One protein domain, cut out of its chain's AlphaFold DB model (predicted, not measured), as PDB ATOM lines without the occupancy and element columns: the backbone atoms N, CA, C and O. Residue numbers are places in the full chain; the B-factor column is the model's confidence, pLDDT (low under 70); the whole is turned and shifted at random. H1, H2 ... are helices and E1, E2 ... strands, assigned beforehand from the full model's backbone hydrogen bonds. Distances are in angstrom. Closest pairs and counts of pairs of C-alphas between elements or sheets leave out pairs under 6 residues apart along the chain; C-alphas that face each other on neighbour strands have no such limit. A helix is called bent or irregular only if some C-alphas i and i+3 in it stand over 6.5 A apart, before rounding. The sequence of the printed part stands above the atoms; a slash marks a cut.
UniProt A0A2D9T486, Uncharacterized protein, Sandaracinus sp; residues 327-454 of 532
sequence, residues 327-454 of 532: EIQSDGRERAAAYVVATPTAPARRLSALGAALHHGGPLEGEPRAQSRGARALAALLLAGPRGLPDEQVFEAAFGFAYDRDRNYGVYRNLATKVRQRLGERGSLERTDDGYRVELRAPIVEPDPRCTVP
ATOM      1  N   GLU A 327      33.640  40.604  32.832       83.50
ATOM      2  CA  GLU A 327      32.674  39.526  32.707       83.50
ATOM      3  C   GLU A 327      33.429  38.217  32.493       83.50
ATOM      4  O   GLU A 327      34.192  38.079  31.537       83.50
ATOM      5  N   ILE A 328      33.226  37.257  33.397       80.00
ATOM      6  CA  ILE A 328      33.756  35.903  33.233       80.00
ATOM      7  C   ILE A 328      32.759  35.134  32.368       80.00
ATOM      8  O   ILE A 328      31.625  34.890  32.777       80.00
ATOM      9  N   GLN A 329      33.188  34.771  31.168       79.12
ATOM     10  CA  GLN A 329      32.410  33.980  30.228       79.12
ATOM     11  C   GLN A 329      32.345  32.515  30.684       79.12
ATOM     12  O   GLN A 329      33.167  32.040  31.469       79.12
ATOM     13  N   SER A 330      31.358  31.769  30.183       74.81
ATOM     14  CA  SER A 330      31.142  30.360  30.553       74.81
ATOM     15  C   SER A 330      32.313  29.434  30.209       74.81
ATOM     16  O   SER A 330      32.437  28.369  30.801       74.81
ATOM     17  N   ASP A 331      33.160  29.826  29.257       78.12
ATOM     18  CA  ASP A 331      34.378  29.111  28.862       78.12
ATOM     19  C   ASP A 331      35.616  29.512  29.695       78.12
ATOM     20  O   ASP A 331      36.731  29.077  29.406       78.12
ATOM     21  N   GLY A 332      35.430  30.340  30.729       78.81
ATOM     22  CA  GLY A 332      36.485  30.818  31.620       78.81
ATOM     23  C   GLY A 332      37.302  31.991  31.069       78.81
ATOM     24  O   GLY A 332      38.236  32.437  31.745       78.81
ATOM     25  N   ARG A 333      36.981  32.508  29.875       81.88
ATOM     26  CA  ARG A 333      37.580  33.747  29.361       81.88
ATOM     27  C   ARG A 333      37.045  34.950  30.126       81.88
ATOM     28  O   ARG A 333      35.911  34.947  30.595       81.88
ATOM     29  N   GLU A 334      37.866  35.984  30.253       83.38
ATOM     30  CA  GLU A 334      37.484  37.222  30.928       83.38
ATOM     31  C   GLU A 334      37.410  38.348  29.896       83.38
ATOM     32  O   GLU A 334      38.371  38.641  29.177       83.38
ATOM     33  N   ARG A 335      36.240  38.975  29.801       86.62
ATOM     34  CA  ARG A 335      36.052  40.214  29.056       86.62
ATOM     35  C   ARG A 335      36.571  41.364  29.909       86.62
ATOM     36  O   ARG A 335      36.226  41.446  31.086       86.62
ATOM     37  N   ALA A 336      37.389  42.239  29.333       90.75
ATOM     38  CA  ALA A 336      37.976  43.351  30.072       90.75
ATOM     39  C   ALA A 336      36.899  44.341  30.549       90.75
ATOM     40  O   ALA A 336      35.880  44.537  29.887       90.75
ATOM     41  N   ALA A 337      37.152  45.000  31.683       90.94
ATOM     42  CA  ALA A 337      36.277  46.054  32.210       90.94
ATOM     43  C   ALA A 337      36.172  47.249  31.251       90.94
ATOM     44  O   ALA A 337      35.135  47.906  31.174       90.94
ATOM     45  N   ALA A 338      37.259  47.530  30.536       95.31
ATOM     46  CA  ALA A 338      37.360  48.641  29.614       95.31
ATOM     47  C   ALA A 338      38.232  48.284  28.410       95.31
ATOM     48  O   ALA A 338      39.055  47.365  28.451       95.31
ATOM     49  N   TYR A 339      38.043  49.047  27.343       97.12
ATOM     50  CA  TYR A 339      38.717  48.874  26.065       97.12
ATOM     51  C   TYR A 339      39.177  50.229  25.543       97.12
ATOM     52  O   TYR A 339      38.451  51.217  25.639       97.12
ATOM     53  N   VAL A 340      40.365  50.267  24.955       98.00
ATOM     54  CA  VAL A 340      40.854  51.405  24.188       98.00
ATOM     55  C   VAL A 340      40.362  51.268  22.757       98.00
ATOM     56  O   VAL A 340      40.665  50.292  22.068       98.00
ATOM     57  N   VAL A 341      39.615  52.268  22.303       97.94
ATOM     58  CA  VAL A 341      39.224  52.419  20.904       97.94
ATOM     59  C   VAL A 341      40.072  53.521  20.298       97.94
ATOM     60  O   VAL A 341      40.086  54.644  20.803       97.94
ATOM     61  N   ALA A 342      40.773  53.198  19.217       97.69
ATOM     62  CA  ALA A 342      41.646  54.126  18.517       97.69
ATOM     63  C   ALA A 342      41.429  54.033  17.006       97.69
ATOM     64  O   ALA A 342      41.254  52.944  16.452       97.69
ATOM     65  N   THR A 343      41.453  55.179  16.329       96.88
ATOM     66  CA  THR A 343      41.391  55.265  14.867       96.88
ATOM     67  C   THR A 343      42.569  56.095  14.352       96.88
ATOM     68  O   THR A 343      43.157  56.853  15.121       96.88
ATOM     69  N   PRO A 344      42.927  56.002  13.059       96.94
ATOM     70  CA  PRO A 344      43.999  56.829  12.499       96.94
ATOM     71  C   PRO A 344      43.730  58.342  12.565       96.94
ATOM     72  O   PRO A 344      44.660  59.137  12.490       96.94
ATOM     73  N   THR A 345      42.462  58.750  12.668       95.62
ATOM     74  CA  THR A 345      42.030  60.150  12.521       95.62
ATOM     75  C   THR A 345      41.510  60.788  13.806       95.62
ATOM     76  O   THR A 345      41.261  61.992  13.818       95.62
ATOM     77  N   ALA A 346      41.331  60.016  14.879       94.50
ATOM     78  CA  ALA A 346      40.796  60.502  16.145       94.50
ATOM     79  C   ALA A 346      41.675  60.045  17.317       94.50
ATOM     80  O   ALA A 346      42.271  58.967  17.251       94.50
ATOM     81  N   PRO A 347      41.752  60.837  18.403       95.19
ATOM     82  CA  PRO A 347      42.463  60.420  19.602       95.19
ATOM     83  C   PRO A 347      41.869  59.120  20.147       95.19
ATOM     84  O   PRO A 347      40.651  58.917  20.132       95.19
ATOM     85  N   ALA A 348      42.749  58.242  20.626       97.75
ATOM     86  CA  ALA A 348      42.330  57.039  21.317       97.75
ATOM     87  C   ALA A 348      41.612  57.402  22.617       97.75
ATOM     88  O   ALA A 348      41.930  58.401  23.260       97.75
ATOM     89  N   ARG A 349      40.654  56.569  23.009       97.94
ATOM     90  CA  ARG A 349      39.875  56.769  24.229       97.94
ATOM     91  C   ARG A 349      39.450  55.446  24.832       97.94
ATOM     92  O   ARG A 349      39.246  54.464  24.113       97.94
ATOM     93  N   ARG A 350      39.275  55.436  26.144       97.94
ATOM     94  CA  ARG A 350      38.754  54.299  26.889       97.94
ATOM     95  C   ARG A 350      37.228  54.307  26.896       97.94
ATOM     96  O   ARG A 350      36.613  55.335  27.171       97.94
ATOM     97  N   LEU A 351      36.635  53.149  26.622       97.75
ATOM     98  CA  LEU A 351      35.197  52.886  26.616       97.75
ATOM     99  C   LEU A 351      34.876  51.631  27.438       97.75
ATOM    100  O   LEU A 351      35.760  50.817  27.719       97.75
ATOM    101  N   SER A 352      33.601  51.449  27.793       96.06
ATOM    102  CA  SER A 352      33.130  50.169  28.336       96.06
ATOM    103  C   SER A 352      33.124  49.087  27.253       96.06
ATOM    104  O   SER A 352      33.222  49.377  26.059       96.06
ATOM    105  N   ALA A 353      32.940  47.826  27.650       93.94
ATOM    106  CA  ALA A 353      32.783  46.726  26.699       93.94
ATOM    107  C   ALA A 353      31.634  46.951  25.695       93.94
ATOM    108  O   ALA A 353      31.774  46.617  24.520       93.94
ATOM    109  N   LEU A 354      30.524  47.559  26.131       94.56
ATOM    110  CA  LEU A 354      29.393  47.893  25.257       94.56
ATOM    111  C   LEU A 354      29.763  48.975  24.236       94.56
ATOM    112  O   LEU A 354      29.433  48.845  23.060       94.56
ATOM    113  N   GLY A 355      30.471  50.024  24.664       96.56
ATOM    114  CA  GLY A 355      30.945  51.064  23.747       96.56
ATOM    115  C   GLY A 355      31.953  50.521  22.746       96.56
ATOM    116  O   GLY A 355      31.886  50.801  21.553       96.56
ATOM    117  N   ALA A 356      32.861  49.673  23.207       96.44
ATOM    118  CA  ALA A 356      33.834  49.046  22.336       96.44
ATOM    119  C   ALA A 356      33.193  48.063  21.342       96.44
ATOM    120  O   ALA A 356      33.593  48.068  20.183       96.44
ATOM    121  N   ALA A 357      32.157  47.308  21.731       95.38
ATOM    122  CA  ALA A 357      31.364  46.487  20.807       95.38
ATOM    123  C   ALA A 357      30.677  47.343  19.725       95.38
ATOM    124  O   ALA A 357      30.722  47.012  18.538       95.38
ATOM    125  N   LEU A 358      30.127  48.496  20.120       95.88
ATOM    126  CA  LEU A 358      29.525  49.468  19.208       95.88
ATOM    127  C   LEU A 358      30.520  49.976  18.155       95.88
ATOM    128  O   LEU A 358      30.204  50.031  16.968       95.88
ATOM    129  N   HIS A 359      31.742  50.302  18.573       95.00
ATOM    130  CA  HIS A 359      32.802  50.760  17.673       95.00
ATOM    131  C   HIS A 359      33.474  49.632  16.878       95.00
ATOM    132  O   HIS A 359      33.978  49.881  15.785       95.00
ATOM    133  N   HIS A 360      33.470  48.407  17.405       94.12
ATOM    134  CA  HIS A 360      33.950  47.217  16.709       94.12
ATOM    135  C   HIS A 360      32.990  46.761  15.600       94.12
ATOM    136  O   HIS A 360      33.432  46.155  14.628       94.12
ATOM    137  N   GLY A 361      31.695  47.068  15.735       92.69
ATOM    138  CA  GLY A 361      30.646  46.582  14.838       92.69
ATOM    139  C   GLY A 361      30.147  45.181  15.200       92.69
ATOM    140  O   GLY A 361      29.652  44.463  14.335       92.69
ATOM    141  N   GLY A 362      30.289  44.770  16.464       90.25
ATOM    142  CA  GLY A 362      29.795  43.481  16.937       90.25
ATOM    143  C   GLY A 362      30.280  43.106  18.339       90.25
ATOM    144  O   GLY A 362      31.059  43.844  18.948       90.25
ATOM    145  N   PRO A 363      29.831  41.951  18.865       88.31
ATOM    146  CA  PRO A 363      30.236  41.461  20.176       88.31
ATOM    147  C   PRO A 363      31.751  41.267  20.283       88.31
ATOM    148  O   PRO A 363      32.381  40.720  19.383       88.31
ATOM    149  N   LEU A 364      32.323  41.658  21.423       87.50
ATOM    150  CA  LEU A 364      33.736  41.428  21.719       87.50
ATOM    151  C   LEU A 364      33.937  40.055  22.361       87.50
ATOM    152  O   LEU A 364      33.246  39.700  23.327       87.50
ATOM    153  N   GLU A 365      34.913  39.306  21.863       84.06
ATOM    154  CA  GLU A 365      35.364  38.070  22.498       84.06
ATOM    155  C   GLU A 365      36.177  38.379  23.766       84.06
ATOM    156  O   GLU A 365      36.912  39.369  23.829       84.06
ATOM    157  N   GLY A 366      36.025  37.550  24.802       79.25
ATOM    158  CA  GLY A 366      36.908  37.594  25.962       79.25
ATOM    159  C   GLY A 366      38.298  37.067  25.610       79.25
ATOM    160  O   GLY A 366      38.457  36.245  24.703       79.25
ATOM    161  N   GLU A 367      39.310  37.503  26.355       78.69
ATOM    162  CA  GLU A 367      40.650  36.923  26.264       78.69
ATOM    163  C   GLU A 367      40.860  35.911  27.405       78.69
ATOM    164  O   GLU A 367      40.228  36.008  28.465       78.69
ATOM    165  N   PRO A 368      41.746  34.914  27.234       71.12
ATOM    166  CA  PRO A 368      42.213  34.116  28.358       71.12
ATOM    167  C   PRO A 368      42.743  35.029  29.469       71.12
ATOM    168  O   PRO A 368      43.479  35.975  29.198       71.12
ATOM    169  N   ARG A 369      42.429  34.699  30.726       64.06
ATOM    170  CA  ARG A 369      42.687  35.512  31.932       64.06
ATOM    171  C   ARG A 369      44.141  35.960  32.154       64.06
ATOM    172  O   ARG A 369      44.420  36.789  33.018       64.06
ATOM    173  N   ALA A 370      45.087  35.406  31.399       57.25
ATOM    174  CA  ALA A 370      46.479  35.816  31.436       57.25
ATOM    175  C   ALA A 370      46.604  37.263  30.937       57.25
ATOM    176  O   ALA A 370      46.698  37.492  29.734       57.25
ATOM    177  N   GLN A 371      46.630  38.218  31.877       62.72
ATOM    178  CA  GLN A 371      46.893  39.643  31.654       62.72
ATOM    179  C   GLN A 371      48.056  39.810  30.676       62.72
ATOM    180  O   GLN A 371      49.235  39.717  31.046       62.72
ATOM    181  N   SER A 372      47.740  40.003  29.397       81.44
ATOM    182  CA  SER A 372      48.787  40.040  28.400       81.44
ATOM    183  C   SER A 372      49.497  41.379  28.586       81.44
ATOM    184  O   SER A 372      48.951  42.452  28.344       81.44
ATOM    185  N   ARG A 373      50.730  41.337  29.101       92.00
ATOM    186  CA  ARG A 373      51.569  42.537  29.284       92.00
ATOM    187  C   ARG A 373      51.669  43.348  27.987       92.00
ATOM    188  O   ARG A 373      51.753  44.566  28.027       92.00
ATOM    189  N   GLY A 374      51.602  42.653  26.844       94.19
ATOM    190  CA  GLY A 374      51.488  43.260  25.519       94.19
ATOM    191  C   GLY A 374      50.224  44.105  25.346       94.19
ATOM    192  O   GLY A 374      50.345  45.214  24.847       94.19
ATOM    193  N   ALA A 375      49.055  43.635  25.798       93.31
ATOM    194  CA  ALA A 375      47.824  44.428  25.777       93.31
ATOM    195  C   ALA A 375      47.911  45.656  26.684       93.31
ATOM    196  O   ALA A 375      47.578  46.751  26.252       93.31
ATOM    197  N   ARG A 376      48.451  45.516  27.905       94.81
ATOM    198  CA  ARG A 376      48.665  46.670  28.806       94.81
ATOM    199  C   ARG A 376      49.549  47.742  28.163       94.81
ATOM    200  O   ARG A 376      49.195  48.916  28.177       94.81
ATOM    201  N   ALA A 377      50.670  47.330  27.570       96.88
ATOM    202  CA  ALA A 377      51.576  48.239  26.872       96.88
ATOM    203  C   ALA A 377      50.923  48.885  25.645       96.88
ATOM    204  O   ALA A 377      51.053  50.090  25.446       96.88
ATOM    205  N   LEU A 378      50.216  48.095  24.829       97.62
ATOM    206  CA  LEU A 378      49.541  48.594  23.636       97.62
ATOM    207  C   LEU A 378      48.427  49.584  24.002       97.62
ATOM    208  O   LEU A 378      48.393  50.668  23.435       97.62
ATOM    209  N   ALA A 379      47.582  49.269  24.983       97.25
ATOM    210  CA  ALA A 379      46.542  50.169  25.479       97.25
ATOM    211  C   ALA A 379      47.124  51.515  25.949       97.25
ATOM    212  O   ALA A 379      46.633  52.569  25.547       97.25
ATOM    213  N   ALA A 380      48.204  51.489  26.740       97.56
ATOM    214  CA  ALA A 380      48.876  52.703  27.206       97.56
ATOM    215  C   ALA A 380      49.453  53.535  26.046       97.56
ATOM    216  O   ALA A 380      49.242  54.745  25.987       97.56
ATOM    217  N   LEU A 381      50.127  52.887  25.091       98.25
ATOM    218  CA  LEU A 381      50.681  53.548  23.907       98.25
ATOM    219  C   LEU A 381      49.600  54.155  23.005       98.25
ATOM    220  O   LEU A 381      49.790  55.251  22.483       98.25
ATOM    221  N   LEU A 382      48.472  53.462  22.826       98.31
ATOM    222  CA  LEU A 382      47.340  53.968  22.053       98.31
ATOM    223  C   LEU A 382      46.779  55.249  22.683       98.31
ATOM    224  O   LEU A 382      46.610  56.238  21.975       98.31
ATOM    225  N   LEU A 383      46.551  55.254  24.000       98.06
ATOM    226  CA  LEU A 383      46.022  56.412  24.737       98.06
ATOM    227  C   LEU A 383      46.987  57.603  24.774       98.06
ATOM    228  O   LEU A 383      46.549  58.750  24.737       98.06
ATOM    229  N   ALA A 384      48.298  57.356  24.758       97.38
ATOM    230  CA  ALA A 384      49.291  58.419  24.611       97.38
ATOM    231  C   ALA A 384      49.262  59.088  23.221       97.38
ATOM    232  O   ALA A 384      49.693  60.238  23.054       97.38
ATOM    233  N   GLY A 385      48.728  58.382  22.221       96.00
ATOM    234  CA  GLY A 385      48.549  58.875  20.864       96.00
ATOM    235  C   GLY A 385      49.879  59.126  20.135       96.00
ATOM    236  O   GLY A 385      50.881  58.465  20.410       96.00
ATOM    237  N   PRO A 386      49.927  60.105  19.208       94.62
ATOM    238  CA  PRO A 386      51.096  60.344  18.351       94.62
ATOM    239  C   PRO A 386      52.382  60.725  19.094       94.62
ATOM    240  O   PRO A 386      53.474  60.609  18.536       94.62
ATOM    241  N   ARG A 387      52.257  61.206  20.340       95.12
ATOM    242  CA  ARG A 387      53.401  61.547  21.192       95.12
ATOM    243  C   ARG A 387      54.166  60.308  21.655       95.12
ATOM    244  O   ARG A 387      55.363  60.413  21.888       95.12
ATOM    245  N   GLY A 388      53.503  59.154  21.737       96.75
ATOM    246  CA  GLY A 388      54.085  57.953  22.322       96.75
ATOM    247  C   GLY A 388      54.319  58.071  23.826       96.75
ATOM    248  O   GLY A 388      53.837  58.993  24.482       96.75
ATOM    249  N   LEU A 389      55.054  57.102  24.363       97.81
ATOM    250  CA  LEU A 389      55.466  57.040  25.760       97.81
ATOM    251  C   LEU A 389      56.961  56.720  25.843       97.81
ATOM    252  O   LEU A 389      57.433  55.888  25.058       97.81
ATOM    253  N   PRO A 390      57.683  57.300  26.818       98.00
ATOM    254  CA  PRO A 390      59.068  56.940  27.084       98.00
ATOM    255  C   PRO A 390      59.187  55.492  27.581       98.00
ATOM    256  O   PRO A 390      58.214  54.905  28.076       98.00
ATOM    257  N   ASP A 391      60.383  54.912  27.456       97.25
ATOM    258  CA  ASP A 391      60.668  53.512  27.790       97.25
ATOM    259  C   ASP A 391      60.183  53.144  29.202       97.25
ATOM    260  O   ASP A 391      59.529  52.109  29.385       97.25
ATOM    261  N   GLU A 392      60.443  54.021  30.176       97.44
ATOM    262  CA  GLU A 392      60.068  53.845  31.578       97.44
ATOM    263  C   GLU A 392      58.552  53.724  31.747       97.44
ATOM    264  O   GLU A 392      58.082  52.807  32.419       97.44
ATOM    265  N   GLN A 393      57.780  54.593  31.086       97.00
ATOM    266  CA  GLN A 393      56.319  54.616  31.204       97.00
ATOM    267  C   GLN A 393      55.667  53.431  30.483       97.00
ATOM    268  O   GLN A 393      54.710  52.849  30.998       97.00
ATOM    269  N   VAL A 394      56.194  53.017  29.322       97.19
ATOM    270  CA  VAL A 394      55.712  51.802  28.632       97.19
ATOM    271  C   VAL A 394      55.949  50.569  29.499       97.19
ATOM    272  O   VAL A 394      55.082  49.695  29.599       97.19
ATOM    273  N   PHE A 395      57.132  50.477  30.109       97.06
ATOM    274  CA  PHE A 395      57.480  49.362  30.975       97.06
ATOM    275  C   PHE A 395      56.611  49.354  32.237       97.06
ATOM    276  O   PHE A 395      55.981  48.339  32.539       97.06
ATOM    277  N   GLU A 396      56.502  50.480  32.935       95.88
ATOM    278  CA  GLU A 396      55.689  50.591  34.143       95.88
ATOM    279  C   GLU A 396      54.214  50.265  33.869       95.88
ATOM    280  O   GLU A 396      53.625  49.462  34.589       95.88
ATOM    281  N   ALA A 397      53.639  50.747  32.762       93.69
ATOM    282  CA  ALA A 397      52.266  50.408  32.377       93.69
ATOM    283  C   ALA A 397      52.056  48.895  32.152       93.69
ATOM    284  O   ALA A 397      50.995  48.341  32.469       93.69
ATOM    285  N   ALA A 398      53.067  48.210  31.606       94.62
ATOM    286  CA  ALA A 398      53.007  46.788  31.283       94.62
ATOM    287  C   ALA A 398      53.272  45.867  32.482       94.62
ATOM    288  O   ALA A 398      52.724  44.760  32.537       94.62
ATOM    289  N   PHE A 399      54.140  46.292  33.404       93.00
ATOM    290  CA  PHE A 399      54.669  45.459  34.485       93.00
ATOM    291  C   PHE A 399      54.245  45.904  35.891       93.00
ATOM    292  O   PHE A 399      54.277  45.079  36.802       93.00
ATOM    293  N   GLY A 400      53.817  47.155  36.067       91.62
ATOM    294  CA  GLY A 400      53.394  47.727  37.346       91.62
ATOM    295  C   GLY A 400      54.541  48.079  38.300       91.62
ATOM    296  O   GLY A 400      54.310  48.177  39.500       91.62
ATOM    297  N   PHE A 401      55.777  48.204  37.804       94.00
ATOM    298  CA  PHE A 401      56.935  48.630  38.594       94.00
ATOM    299  C   PHE A 401      57.953  49.395  37.738       94.00
ATOM    300  O   PHE A 401      57.937  49.301  36.510       94.00
ATOM    301  N   ALA A 402      58.845  50.134  38.406       96.88
ATOM    302  CA  ALA A 402      59.827  51.007  37.768       96.88
ATOM    303  C   ALA A 402      60.805  50.250  36.852       96.88
ATOM    304  O   ALA A 402      61.262  49.150  37.169       96.88
ATOM    305  N   TYR A 403      61.155  50.874  35.727       97.12
ATOM    306  CA  TYR A 403      62.078  50.315  34.745       97.12
ATOM    307  C   TYR A 403      63.541  50.494  35.166       97.12
ATOM    308  O   TYR A 403      64.013  51.614  35.347       97.12
ATOM    309  N   ASP A 404      64.275  49.387  35.258       96.88
ATOM    310  CA  ASP A 404      65.735  49.374  35.360       96.88
ATOM    311  C   ASP A 404      66.302  48.862  34.032       96.88
ATOM    312  O   ASP A 404      66.155  47.686  33.687       96.88
ATOM    313  N   ARG A 405      66.945  49.746  33.262       94.56
ATOM    314  CA  ARG A 405      67.436  49.418  31.918       94.56
ATOM    315  C   ARG A 405      68.401  48.234  31.926       94.56
ATOM    316  O   ARG A 405      68.225  47.317  31.122       94.56
ATOM    317  N   ASP A 406      69.360  48.207  32.842       95.50
ATOM    318  CA  ASP A 406      70.390  47.166  32.882       95.50
ATOM    319  C   ASP A 406      69.787  45.794  33.208       95.50
ATOM    320  O   ASP A 406      70.199  44.769  32.657       95.50
ATOM    321  N   ARG A 407      68.751  45.766  34.056       95.50
ATOM    322  CA  ARG A 407      68.090  44.522  34.479       95.50
ATOM    323  C   ARG A 407      66.939  44.094  33.581       95.50
ATOM    324  O   ARG A 407      66.602  42.909  33.534       95.50
ATOM    325  N   ASN A 408      66.269  45.032  32.922       96.81
ATOM    326  CA  ASN A 408      64.967  44.783  32.310       96.81
ATOM    327  C   ASN A 408      64.965  44.901  30.783       96.81
ATOM    328  O   ASN A 408      63.983  44.491  30.159       96.81
ATOM    329  N   TYR A 409      66.048  45.375  30.153       93.88
ATOM    330  CA  TYR A 409      66.111  45.577  28.699       93.88
ATOM    331  C   TYR A 409      65.727  44.337  27.876       93.88
ATOM    332  O   TYR A 409      64.955  44.438  26.921       93.88
ATOM    333  N   GLY A 410      66.189  43.142  28.265       94.38
ATOM    334  CA  GLY A 410      65.845  41.902  27.557       94.38
ATOM    335  C   GLY A 410      64.342  41.592  27.570       94.38
ATOM    336  O   GLY A 410      63.761  41.253  26.537       94.38
ATOM    337  N   VAL A 411      63.693  41.756  28.728       94.44
ATOM    338  CA  VAL A 411      62.245  41.534  28.885       94.44
ATOM    339  C   VAL A 411      61.452  42.621  28.156       94.44
ATOM    340  O   VAL A 411      60.450  42.324  27.502       94.44
ATOM    341  N   TYR A 412      61.936  43.860  28.208       94.75
ATOM    342  CA  TYR A 412      61.346  44.994  27.514       94.75
ATOM    343  C   TYR A 412      61.382  44.841  25.984       94.75
ATOM    344  O   TYR A 412      60.378  45.059  25.307       94.75
ATOM    345  N   ARG A 413      62.482  44.335  25.414       94.31
ATOM    346  CA  ARG A 413      62.558  44.029  23.975       94.31
ATOM    347  C   ARG A 413      61.514  42.991  23.552       94.31
ATOM    348  O   ARG A 413      60.886  43.133  22.504       94.31
ATOM    349  N   ASN A 414      61.295  41.970  24.379       95.44
ATOM    350  CA  ASN A 414      60.263  40.963  24.127       95.44
ATOM    351  C   ASN A 414      58.847  41.554  24.220       95.44
ATOM    352  O   ASN A 414      57.960  41.116  23.488       95.44
ATOM    353  N   LEU A 415      58.627  42.551  25.088       96.06
ATOM    354  CA  LEU A 415      57.365  43.289  25.154       96.06
ATOM    355  C   LEU A 415      57.072  43.999  23.826       96.06
ATOM    356  O   LEU A 415      55.978  43.829  23.294       96.06
ATOM    357  N   ALA A 416      58.050  44.702  23.246       96.12
ATOM    358  CA  ALA A 416      57.880  45.374  21.954       96.12
ATOM    359  C   ALA A 416      57.487  44.395  20.830       96.12
ATOM    360  O   ALA A 416      56.614  44.696  20.016       96.12
ATOM    361  N   THR A 417      58.069  43.191  20.802       95.75
ATOM    362  CA  THR A 417      57.664  42.135  19.852       95.75
ATOM    363  C   THR A 417      56.207  41.711  20.049       95.75
ATOM    364  O   THR A 417      55.477  41.582  19.068       95.75
ATOM    365  N   LYS A 418      55.752  41.553  21.300       95.62
ATOM    366  CA  LYS A 418      54.348  41.223  21.606       95.62
ATOM    367  C   LYS A 418      53.390  42.337  21.184       95.62
ATOM    368  O   LYS A 418      52.337  42.043  20.631       95.62
ATOM    369  N   VAL A 419      53.762  43.597  21.410       97.00
ATOM    370  CA  VAL A 419      52.971  44.758  20.973       97.00
ATOM    371  C   VAL A 419      52.840  44.775  19.447       97.00
ATOM    372  O   VAL A 419      51.729  44.893  18.941       97.00
ATOM    373  N   ARG A 420      53.935  44.557  18.702       97.38
ATOM    374  CA  ARG A 420      53.891  44.442  17.230       97.38
ATOM    375  C   ARG A 420      52.987  43.304  16.758       97.38
ATOM    376  O   ARG A 420      52.210  43.498  15.831       97.38
ATOM    377  N   GLN A 421      53.060  42.141  17.405       95.56
ATOM    378  CA  GLN A 421      52.202  41.002  17.072       95.56
ATOM    379  C   GLN A 421      50.713  41.328  17.271       95.56
ATOM    380  O   GLN A 421      49.899  40.938  16.439       95.56
ATOM    381  N   ARG A 422      50.360  42.051  18.344       94.44
ATOM    382  CA  ARG A 422      48.973  42.465  18.617       94.44
ATOM    383  C   ARG A 422      48.475  43.549  17.659       94.44
ATOM    384  O   ARG A 422      47.333  43.479  17.216       94.44
ATOM    385  N   LEU A 423      49.332  44.510  17.299       96.44
ATOM    386  CA  LEU A 423      49.022  45.510  16.271       96.44
ATOM    387  C   LEU A 423      48.713  44.853  14.920       96.44
ATOM    388  O   LEU A 423      47.762  45.250  14.243       96.44
ATOM    389  N   GLY A 424      49.495  43.834  14.547       96.50
ATOM    390  CA  GLY A 424      49.340  43.132  13.278       96.50
ATOM    391  C   GLY A 424      49.392  44.104  12.098       96.50
ATOM    392  O   GLY A 424      50.260  44.968  12.024       96.50
ATOM    393  N   GLU A 425      48.434  43.987  11.185       97.19
ATOM    394  CA  GLU A 425      48.347  44.845   9.995       97.19
ATOM    395  C   GLU A 425      47.718  46.222  10.273       97.19
ATOM    396  O   GLU A 425      47.788  47.119   9.431       97.19
ATOM    397  N   ARG A 426      47.123  46.420  11.460       97.81
ATOM    398  CA  ARG A 426      46.377  47.645  11.799       97.81
ATOM    399  C   ARG A 426      47.279  48.840  12.079       97.81
ATOM    400  O   ARG A 426      46.790  49.966  12.079       97.81
ATOM    401  N   GLY A 427      48.570  48.626  12.314       97.75
ATOM    402  CA  GLY A 427      49.503  49.701  12.626       97.75
ATOM    403  C   GLY A 427      50.948  49.241  12.738       97.75
ATOM    404  O   GLY A 427      51.280  48.085  12.482       97.75
ATOM    405  N   SER A 428      51.815  50.168  13.121       97.94
ATOM    406  CA  SER A 428      53.236  49.939  13.349       97.94
ATOM    407  C   SER A 428      53.645  50.458  14.735       97.94
ATOM    408  O   SER A 428      53.005  51.347  15.301       97.94
ATOM    409  N   LEU A 429      54.685  49.851  15.313       98.31
ATOM    410  CA  LEU A 429      55.305  50.313  16.555       98.31
ATOM    411  C   LEU A 429      56.643  50.966  16.209       98.31
ATOM    412  O   LEU A 429      57.606  50.261  15.879       98.31
ATOM    413  N   GLU A 430      56.694  52.287  16.311       97.88
ATOM    414  CA  GLU A 430      57.870  53.089  15.989       97.88
ATOM    415  C   GLU A 430      58.683  53.389  17.244       97.88
ATOM    416  O   GLU A 430      58.133  53.712  18.296       97.88
ATOM    417  N   ARG A 431      60.008  53.281  17.125       96.94
ATOM    418  CA  ARG A 431      60.958  53.664  18.171       96.94
ATOM    419  C   ARG A 431      61.238  55.166  18.052       96.94
ATOM    420  O   ARG A 431      61.593  55.615  16.965       96.94
ATOM    421  N   THR A 432      61.096  55.907  19.144       95.25
ATOM    422  CA  THR A 432      61.538  57.308  19.269       95.25
ATOM    423  C   THR A 432      62.882  57.367  20.004       95.25
ATOM    424  O   THR A 432      63.422  56.328  20.399       95.25
ATOM    425  N   ASP A 433      63.440  58.567  20.184       91.44
ATOM    426  CA  ASP A 433      64.697  58.755  20.927       91.44
ATOM    427  C   ASP A 433      64.592  58.268  22.384       91.44
ATOM    428  O   ASP A 433      65.558  57.748  22.944       91.44
ATOM    429  N   ASP A 434      63.404  58.387  22.977       92.56
ATOM    430  CA  ASP A 434      63.115  58.137  24.388       92.56
ATOM    431  C   ASP A 434      62.157  56.962  24.647       92.56
ATOM    432  O   ASP A 434      61.998  56.560  25.798       92.56
ATOM    433  N   GLY A 435      61.533  56.376  23.620       96.12
ATOM    434  CA  GLY A 435      60.474  55.399  23.841       96.12
ATOM    435  C   GLY A 435      59.852  54.790  22.592       96.12
ATOM    436  O   GLY A 435      60.531  54.456  21.615       96.12
ATOM    437  N   TYR A 436      58.535  54.595  22.643       98.12
ATOM    438  CA  TYR A 436      57.754  54.084  21.523       98.12
ATOM    439  C   TYR A 436      56.497  54.906  21.285       98.12
ATOM    440  O   TYR A 436      55.862  55.395  22.216       98.12
ATOM    441  N   ARG A 437      56.072  54.947  20.024       97.62
ATOM    442  CA  ARG A 437      54.743  55.411  19.624       97.62
ATOM    443  C   ARG A 437      54.091  54.415  18.677       97.62
ATOM    444  O   ARG A 437      54.770  53.618  18.027       97.62
ATOM    445  N   VAL A 438      52.767  54.468  18.606       98.38
ATOM    446  CA  VAL A 438      51.980  53.650  17.681       98.38
ATOM    447  C   VAL A 438      51.498  54.521  16.533       98.38
ATOM    448  O   VAL A 438      50.896  55.570  16.753       98.38
ATOM    449  N   GLU A 439      51.730  54.057  15.311       98.06
ATOM    450  CA  GLU A 439      51.140  54.629  14.105       98.06
ATOM    451  C   GLU A 439      50.037  53.686  13.609       98.06
ATOM    452  O   GLU A 439      50.304  52.545  13.223       98.06
ATOM    453  N   LEU A 440      48.781  54.136  13.637       98.19
ATOM    454  CA  LEU A 440      47.646  53.335  13.179       98.19
ATOM    455  C   LEU A 440      47.350  53.571  11.701       98.19
ATOM    456  O   LEU A 440      47.228  54.703  11.243       98.19
ATOM    457  N   ARG A 441      47.142  52.473  10.980       97.94
ATOM    458  CA  ARG A 441      46.668  52.432   9.589       97.94
ATOM    459  C   ARG A 441      45.183  52.089   9.502       97.94
ATOM    460  O   ARG A 441      44.521  52.485   8.549       97.94
ATOM    461  N   ALA A 442      44.657  51.376  10.495       97.31
ATOM    462  CA  ALA A 442      43.252  51.003  10.599       97.31
ATOM    463  C   ALA A 442      42.751  51.149  12.048       97.31
ATOM    464  O   ALA A 442      43.564  51.138  12.976       97.31
ATOM    465  N   PRO A 443      41.426  51.273  12.263       96.94
ATOM    466  CA  PRO A 443      40.845  51.245  13.599       96.94
ATOM    467  C   PRO A 443      41.218  49.980  14.379       96.94
ATOM    468  O   PRO A 443      41.293  48.884  13.816       96.94
ATOM    469  N   ILE A 444      41.407  50.130  15.688       96.75
ATOM    470  CA  ILE A 444      41.675  49.028  16.611       96.75
ATOM    471  C   ILE A 444      40.846  49.187  17.888       96.75
ATOM    472  O   ILE A 444      40.624  50.297  18.378       96.75
ATOM    473  N   VAL A 445      40.391  48.050  18.408       96.56
ATOM    474  CA  VAL A 445      39.746  47.911  19.713       96.56
ATOM    475  C   VAL A 445      40.622  46.967  20.520       96.56
ATOM    476  O   VAL A 445      40.790  45.811  20.138       96.56
ATOM    477  N   GLU A 446      41.210  47.474  21.593       95.69
ATOM    478  CA  GLU A 446      42.184  46.751  22.407       95.69
ATOM    479  C   GLU A 446      41.701  46.715  23.863       95.69
ATOM    480  O   GLU A 446      41.334  47.767  24.389       95.69
ATOM    481  N   PRO A 447      41.660  45.555  24.544       94.75
ATOM    482  CA  PRO A 447      41.338  45.521  25.969       94.75
ATOM    483  C   PRO A 447      42.333  46.367  26.769       94.75
ATOM    484  O   PRO A 447      43.517  46.399  26.442       94.75
ATOM    485  N   ASP A 448      41.874  47.016  27.843       94.38
ATOM    486  CA  ASP A 448      42.737  47.734  28.788       94.38
ATOM    487  C   ASP A 448      42.806  46.983  30.129       94.38
ATOM    488  O   ASP A 448      41.984  47.225  31.021       94.38
ATOM    489  N   PRO A 449      43.782  46.074  30.329       90.88
ATOM    490  CA  PRO A 449      43.873  45.277  31.550       90.88
ATOM    491  C   PRO A 449      44.310  46.082  32.779       90.88
ATOM    492  O   PRO A 449      44.456  45.501  33.852       90.88
ATOM    493  N   ARG A 450      44.579  47.389  32.636       89.88
ATOM    494  CA  ARG A 450      44.864  48.273  33.773       89.88
ATOM    495  C   ARG A 450      43.600  48.600  34.564       89.88
ATOM    496  O   ARG A 450      43.678  48.788  35.770       89.88
ATOM    497  N   CYS A 451      42.435  48.577  33.914       90.12
ATOM    498  CA  CYS A 451      41.137  48.695  34.576       90.12
ATOM    499  C   CYS A 451      40.808  47.388  35.315       90.12
ATOM    500  O   CYS A 451      40.094  46.526  34.800       90.12
ATOM    501  N   THR A 452      41.384  47.209  36.503       83.50
ATOM    502  CA  THR A 452      41.174  46.020  37.335       83.50
ATOM    503  C   THR A 452      39.991  46.188  38.278       83.50
ATOM    504  O   THR A 452      39.696  47.287  38.736       83.50
ATOM    505  N   VAL A 453      39.341  45.077  38.632       83.69
ATOM    506  CA  VAL A 453      38.339  45.071  39.705       83.69
ATOM    507  C   VAL A 453      39.048  45.290  41.040       83.69
ATOM    508  O   VAL A 453      40.013  44.569  41.319       83.69
ATOM    509  N   PRO A 454      38.581  46.226  41.884       87.25
ATOM    510  CA  PRO A 454      39.116  46.391  43.229       87.25
ATOM    511  C   PRO A 454      39.106  45.066  44.004       87.25
ATOM    512  O   PRO A 454      38.134  44.314  43.945       87.25
TER     513      PRO A 454
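What this domain is: This is residues 327 to 454 of the 532 residues of an uncharacterized protein of Sandaracinus sp (UniProt A0A2D9T486). Helix H2 runs through the middle, between a small three-stranded sheet, E2 - E1 - E5, and a second group made of the strand hairpin E3 and E4 with helices H3 and H4. The short helix H1 covers the sheet's other face, so that the sheet lies between H1 and H2 as the middle of three layers. The printed part has 128 residues with four named helices and five named strands, in the order E1 E2 H1 H2 H3 H4 E3 E4 E5; both sheets are antiparallel and the class is mixed, helices and strands. The whole is compact, with a radius of gyration of the C-alphas of 14.3 A and spans of 42 by 32 by 24 A.

How they stand to each other: In the larger sheet E1, residues 338 to 342, is the inner strand between E2, residues 349 to 352, and E5, residues 444 to 447. E1 and E2 form a hairpin, with N 339 and O 351 2.9 A apart; between E1 and E5, N 340 and O 446 are 2.7 A apart, both within hydrogen-bond range. H1, residues 353 to 360, is on the sheet at a height of 7.8 A, over E1 and along the strands at 18 degrees on the local plane. H2, residues 373 to 387, is on the opposite face at a height of 9.4 A, slantwise to the strands at 43 degrees on the local plane to E1. H2 and H3, residues 391 to 399, form a helical hairpin; they touch, closest at the C-alphas of Ala 377 and Ala 398, 4.9 A apart, and run opposite ways at a tilt of 37 degrees, only just steep. H2, with residues 373 to 378 alone, touches H4, residues 405 to 426, about perpendicular at 78 degrees, closest at the C-alphas of Gly 374 and Val 419, 5.0 A apart. E3, residues 427 to 431, and E4, residues 435 to 440, form a hairpin, with N 428 and O 439 2.8 A apart, within hydrogen-bond range. The closest C-alphas of H2 and E4 are those of Leu 381 and Arg 437, 6.2 A apart. H1 and E3 are apart. Every O i to N i+4 pair is within hydrogen-bond range in H1 and H3; in H2 it is 9 of 11 and in H4 14 of 18.

Where its parts are: E1 begins at C-alpha 338 (37.360, 48.641, 29.614), and E5 ends at C-alpha 447 (41.338, 45.521, 25.969). H4 is 29.2 A from first to last C-alpha, has a kink of 34 degrees near residue 412 and begins at C-alpha 405 (67.436, 49.418, 31.918). H2 is 20.7 A long and E4 16.8 A. H2 and H4 are irregular: C-alphas 383 and 386 are 9.1 A apart, and C-alphas 422 and 425 are 9.0 A apart.

The domain as a whole: The two C-alphas farthest apart, those of Ser 330 and Asp 433, are 45.0 A apart. The printed part has no cut, and its one long link is residues 361 to 372, between H1 and H2. The mean pLDDT of the printed part is 92.9; residues 369 to 371 are under 70.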